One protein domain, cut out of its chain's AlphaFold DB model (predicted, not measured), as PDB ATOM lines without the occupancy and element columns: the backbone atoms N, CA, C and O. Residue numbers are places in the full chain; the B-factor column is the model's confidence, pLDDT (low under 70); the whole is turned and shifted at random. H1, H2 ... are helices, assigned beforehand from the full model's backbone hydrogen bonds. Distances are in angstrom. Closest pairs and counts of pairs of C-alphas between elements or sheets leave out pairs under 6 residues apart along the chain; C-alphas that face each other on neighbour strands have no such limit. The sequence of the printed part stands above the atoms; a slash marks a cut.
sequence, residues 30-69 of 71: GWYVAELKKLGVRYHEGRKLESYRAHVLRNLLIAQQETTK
ATOM      1  N   GLY A  30     -35.532  25.044 -52.681       90.00
ATOM      2  CA  GLY A  30     -36.570  26.044 -52.883       90.00
ATOM      3  C   GLY A  30     -37.912  25.393 -53.202       90.00
ATOM      4  O   GLY A  30     -38.915  25.760 -52.597       90.00
ATOM      5  N   TRP A  31     -37.919  24.390 -54.092       93.00
ATOM      6  CA  TRP A  31     -39.135  23.691 -54.517       93.00
ATOM      7  C   TRP A  31     -39.857  23.053 -53.329       93.00
ATOM      8  O   TRP A  31     -41.037  23.324 -53.125       93.00
ATOM      9  N   TYR A  32     -39.130  22.342 -52.462       92.88
ATOM     10  CA  TYR A  32     -39.718  21.781 -51.242       92.88
ATOM     11  C   TYR A  32     -40.220  22.851 -50.260       92.88
ATOM     12  O   TYR A  32     -41.273  22.670 -49.655       92.88
ATOM     13  N   VAL A  33     -39.514  23.981 -50.104       92.75
ATOM     14  CA  VAL A  33     -39.996  25.092 -49.257       92.75
ATOM     15  C   VAL A  33     -41.299  25.671 -49.803       92.75
ATOM     16  O   VAL A  33     -42.202  25.961 -49.024       92.75
ATOM     17  N   ALA A  34     -41.404  25.870 -51.118       92.25
ATOM     18  CA  ALA A  34     -42.620  26.393 -51.733       92.25
ATOM     19  C   ALA A  34     -43.794  25.429 -51.554       92.25
ATOM     20  O   ALA A  34     -44.882  25.866 -51.198       92.25
ATOM     21  N   GLU A  35     -43.560  24.134 -51.743       92.06
ATOM     22  CA  GLU A  35     -44.601  23.120 -51.623       92.06
ATOM     23  C   GLU A  35     -45.096  22.980 -50.174       92.06
ATOM     24  O   GLU A  35     -46.295  23.040 -49.923       92.06
ATOM     25  N   LEU A  36     -44.187  22.957 -49.195       92.38
ATOM     26  CA  LEU A  36     -44.556  22.999 -47.775       92.38
ATOM     27  C   LEU A  36     -45.294  24.294 -47.396       92.38
ATOM     28  O   LEU A  36     -46.248  24.253 -46.623       92.38
ATOM     29  N   LYS A  37     -44.912  25.443 -47.974       92.50
ATOM     30  CA  LYS A  37     -45.623  26.716 -47.765       92.50
ATOM     31  C   LYS A  37     -47.045  26.690 -48.342       92.50
ATOM     32  O   LYS A  37     -47.913  27.329 -47.750       92.50
ATOM     33  N   LYS A  38     -47.297  25.978 -49.451       91.69
ATOM     34  CA  LYS A  38     -48.656  25.777 -49.999       91.69
ATOM     35  C   LYS A  38     -49.522  24.942 -49.056       91.69
ATOM     36  O   LYS A  38     -50.687  25.269 -48.880       91.69
ATOM     37  N   LEU A  39     -48.928  23.942 -48.404       90.56
ATOM     38  CA  LEU A  39     -49.567  23.139 -47.352       90.56
ATOM     39  C   LEU A  39     -49.749  23.911 -46.026       90.56
ATOM     40  O   LEU A  39     -50.208  23.352 -45.040       90.56
ATOM     41  N   GLY A  40     -49.366  25.192 -45.966       91.25
ATOM     42  CA  GLY A  40     -49.493  26.031 -44.770       91.25
ATOM     43  C   GLY A  40     -48.342  25.898 -43.766       91.25
ATOM     44  O   GLY A  40     -48.284  26.655 -42.795       91.25
ATOM     45  N   VAL A  41     -47.364  25.022 -44.010       89.56
ATOM     46  CA  VAL A  41     -46.212  24.828 -43.120       89.56
ATOM     47  C   VAL A  41     -45.161  25.905 -43.398       89.56
ATOM     48  O   VAL A  41     -44.566  25.974 -44.472       89.56
ATOM     49  N   ARG A  42     -44.907  26.779 -42.417       91.12
ATOM     50  CA  ARG A  42     -43.850  27.818 -42.486       91.12
ATOM     51  C   ARG A  42     -42.701  27.580 -41.512       91.12
ATOM     52  O   ARG A  42     -41.566  27.985 -41.782       91.12
ATOM     53  N   TYR A  43     -43.012  26.926 -40.401       93.12
ATOM     54  CA  TYR A  43     -42.090  26.604 -39.327       93.12
ATOM     55  C   TYR A  43     -42.227  25.125 -38.993       93.12
ATOM     56  O   TYR A  43     -43.332  24.590 -38.985       93.12
ATOM     57  N   HIS A  44     -41.099  24.489 -38.720       89.94
ATOM     58  CA  HIS A  44     -41.028  23.126 -38.222       89.94
ATOM     59  C   HIS A  44     -40.061  23.129 -37.037       89.94
ATOM     60  O   HIS A  44     -39.022  23.780 -37.120       89.94
ATOM     61  N   GLU A  45     -40.445  22.511 -35.917       88.44
ATOM     62  CA  GLU A  45     -39.640  22.459 -34.676       88.44
ATOM     63  C   GLU A  45     -39.123  23.839 -34.209       88.44
ATOM     64  O   GLU A  45     -37.986  23.998 -33.763       88.44
ATOM     65  N   GLY A  46     -39.934  24.890 -34.375       91.12
ATOM     66  CA  GLY A  46     -39.556  26.259 -33.998       91.12
ATOM     67  C   GLY A  46     -38.522  26.929 -34.917       91.12
ATOM     68  O   GLY A  46     -38.066  28.032 -34.619       91.12
ATOM     69  N   ARG A  47     -38.157  26.317 -36.052       91.69
ATOM     70  CA  ARG A  47     -37.220  26.873 -37.042       91.69
ATOM     71  C   ARG A  47     -37.883  27.076 -38.402       91.69
ATOM     72  O   ARG A  47     -38.849  26.407 -38.764       91.69
ATOM     73  N   LYS A  48     -37.355  28.022 -39.185       93.56
ATOM     74  CA  LYS A  48     -37.827  28.290 -40.554       93.56
ATOM     75  C   LYS A  48     -37.447  27.139 -41.481       93.56
ATOM     76  O   LYS A  48     -36.315  26.665 -41.441       93.56
ATOM     77  N   LEU A  49     -38.337  26.786 -42.411       91.75
ATOM     78  CA  LEU A  49     -38.059  25.774 -43.444       91.75
ATOM     79  C   LEU A  49     -36.808  26.095 -44.278       91.75
ATOM     80  O   LEU A  49     -36.038  25.211 -44.646       91.75
ATOM     81  N   GLU A  50     -36.550  27.378 -44.525       90.56
ATOM     82  CA  GLU A  50     -35.372  27.841 -45.265       90.56
ATOM     83  C   GLU A  50     -34.047  27.555 -44.542       90.56
ATOM     84  O   GLU A  50     -32.997  27.583 -45.179       90.56
ATOM     85  N   SER A  51     -34.064  27.234 -43.247       92.56
ATOM     86  CA  SER A  51     -32.872  26.825 -42.494       92.56
ATOM     87  C   SER A  51     -32.532  25.346 -42.688       92.56
ATOM     88  O   SER A  51     -31.377  24.956 -42.523       92.56
ATOM     89  N   TYR A  52     -33.500  24.522 -43.091       93.06
ATOM     90  CA  TYR A  52     -33.313  23.083 -43.248       93.06
ATOM     91  C   TYR A  52     -32.662  22.712 -44.589       93.06
ATOM     92  O   TYR A  52     -32.581  23.502 -45.539       93.06
ATOM     93  N   ARG A  53     -32.141  21.483 -44.660       92.25
ATOM     94  CA  ARG A  53     -31.591  20.896 -45.890       92.25
ATOM     95  C   ARG A  53     -32.722  20.348 -46.770       92.25
ATOM     96  O   ARG A  53     -33.785  20.001 -46.268       92.25
ATOM     97  N   ALA A  54     -32.468  20.206 -48.073       91.69
ATOM     98  CA  ALA A  54     -33.467  19.713 -49.030       91.69
ATOM     99  C   ALA A  54     -34.034  18.328 -48.662       91.69
ATOM    100  O   ALA A  54     -35.240  18.133 -48.744       91.69
ATOM    101  N   HIS A  55     -33.192  17.395 -48.200       92.75
ATOM    102  CA  HIS A  55     -33.643  16.055 -47.805       92.75
ATOM    103  C   HIS A  55     -34.581  16.074 -46.589       92.75
ATOM    104  O   HIS A  55     -35.510  15.278 -46.533       92.75
ATOM    105  N   VAL A  56     -34.391  17.012 -45.652       93.50
ATOM    106  CA  VAL A  56     -35.294  17.169 -44.501       93.50
ATOM    107  C   VAL A  56     -36.654  17.663 -44.977       93.50
ATOM    108  O   VAL A  56     -37.676  17.081 -44.637       93.50
ATOM    109  N   LEU A  57     -36.670  18.690 -45.832       94.19
ATOM    110  CA  LEU A  57     -37.911  19.228 -46.392       94.19
ATOM    111  C   LEU A  57     -38.664  18.194 -47.239       94.19
ATOM    112  O   LEU A  57     -39.888  18.161 -47.205       94.19
ATOM    113  N   ARG A  58     -37.941  17.327 -47.959       92.88
ATOM    114  CA  ARG A  58     -38.528  16.190 -48.676       92.88
ATOM    115  C   ARG A  58     -39.248  15.239 -47.720       92.88
ATOM    116  O   ARG A  58     -40.390  14.893 -47.988       92.88
ATOM    117  N   ASN A  59     -38.601  14.837 -46.628       94.56
ATOM    118  CA  ASN A  59     -39.206  13.927 -45.653       94.56
ATOM    119  C   ASN A  59     -40.432  14.559 -44.982       94.56
ATOM    120  O   ASN A  59     -41.453  13.897 -44.842       94.56
ATOM    121  N   LEU A  60     -40.362  15.852 -44.651       92.81
ATOM    122  CA  LEU A  60     -41.509  16.593 -44.118       92.81
ATOM    123  C   LEU A  60     -42.680  16.625 -45.090       92.81
ATOM    124  O   LEU A  60     -43.822  16.452 -44.686       92.81
ATOM    125  N   LEU A  61     -42.398  16.842 -46.370       92.75
ATOM    126  CA  LEU A  61     -43.430  16.883 -47.392       92.75
ATOM    127  C   LEU A  61     -44.106  15.523 -47.573       92.75
ATOM    128  O   LEU A  61     -45.321  15.478 -47.722       92.75
ATOM    129  N   ILE A  62     -43.340  14.432 -47.519       92.62
ATOM    130  CA  ILE A  62     -43.884  13.069 -47.565       92.62
ATOM    131  C   ILE A  62     -44.786  12.822 -46.351       92.62
ATOM    132  O   ILE A  62     -45.938  12.448 -46.537       92.62
ATOM    133  N   ALA A  63     -44.312  13.132 -45.140       91.12
ATOM    134  CA  ALA A  63     -45.092  12.957 -43.915       91.12
ATOM    135  C   ALA A  63     -46.416  13.745 -43.942       91.12
ATOM    136  O   ALA A  63     -47.455  13.233 -43.543       91.12
ATOM    137  N   GLN A  64     -46.402  14.977 -44.463       89.06
ATOM    138  CA  GLN A  64     -47.620  15.785 -44.628       89.06
ATOM    139  C   GLN A  64     -48.573  15.200 -45.683       89.06
ATOM    140  O   GLN A  64     -49.788  15.248 -45.524       89.06
ATOM    141  N   GLN A  65     -48.039  14.636 -46.769       88.31
ATOM    142  CA  GLN A  65     -48.861  13.996 -47.796       88.31
ATOM    143  C   GLN A  65     -49.496  12.689 -47.317       88.31
ATOM    144  O   GLN A  65     -50.596  12.362 -47.756       88.31
ATOM    145  N   GLU A  66     -48.823  11.940 -46.446       85.38
ATOM    146  CA  GLU A  66     -49.372  10.731 -45.824       85.38
ATOM    147  C   GLU A  66     -50.578  11.079 -44.950       85.38
ATOM    148  O   GLU A  66     -51.650  10.522 -45.164       85.38
ATOM    149  N   THR A  67     -50.469  12.107 -44.099       80.62
ATOM    150  CA  THR A  67     -51.598  12.550 -43.262       80.62
ATOM    151  C   THR A  67     -52.822  12.991 -44.065       80.62
ATOM    152  O   THR A  67     -53.942  12.807 -43.614       80.62
ATOM    153  N   THR A  68     -52.635  13.541 -45.270       75.31
ATOM    154  CA  THR A  68     -53.754  13.982 -46.130       75.31
ATOM    155  C   THR A  68     -54.407  12.865 -46.944       75.31
ATOM    156  O   THR A  68     -55.407  13.117 -47.603       75.31
ATOM    157  N   LYS A  69     -53.816  11.664 -46.992       69.50
ATOM    158  CA  LYS A  69     -54.346  10.523 -47.763       69.50
ATOM    159  C   LYS A  69     -55.161   9.550 -46.915       69.50
ATOM    160  O   LYS A  69     -55.783   8.656 -47.479       69.50
TER     161      LYS A  69
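Overview. This is residues 30 to 69 of the 71 residues of an uncharacterized protein of Bacillus mycoides (UniProt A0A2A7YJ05). Two helices of unequal length, H1 and H2, lie side by side and run the same way, and a long loop, residues 39 to 53, folds back from the end of H1 to the beginning of H2. The longer helix, H2, makes most of the longest axis. The printed part has 40 residues with two named helices, H1 then H2 along the chain, and no named strand, and its class is all helix. It is compact, with a radius of gyration of the C-alphas of 9.2 A, and elongated in outline, spanning 27 by 17 by 16 A.

Along the chain. H1 is residues 30 to 38, from C-alpha 30 at (-36.570, 26.044, -52.883) to C-alpha 38 at (-48.656, 25.777, -49.999), 12.4 A from first to last C-alpha. Residues 39 to 53 hold no named element, but residues 43 to 44 pair with residues 47 to 48, antiparallel, as a stretch too short to be named. H2 is residues 54 to 67, 20.3 A from first to last C-alpha, and it ends with C-alpha 67 at (-51.598, 12.550, -43.262).

Arrangement. H1 and H2 touch, with 9 pairs of C-alphas within 8 A. Their closest C-alphas are those of Tyr 32 and Leu 57, 5.8 A apart. They stand at a shallow tilt of 28 degrees and run the same way, with their centres 10.3 A apart. In both H1 and H2, every O i to N i+4 pair is within hydrogen-bond range.

Size, cuts and confidence. The two C-alphas farthest apart are those of Ser 51 and Lys 69, at 27.5 A. The C-alphas of Gly 30 and Lys 69, the first and last printed, are 24.1 A apart. The printed part has no cut, and the link from H1 to H2, 15 residues, is long. The mean pLDDT of the printed part is 90.4, and residue 69 is the one printed residue under 70 in this predicted model.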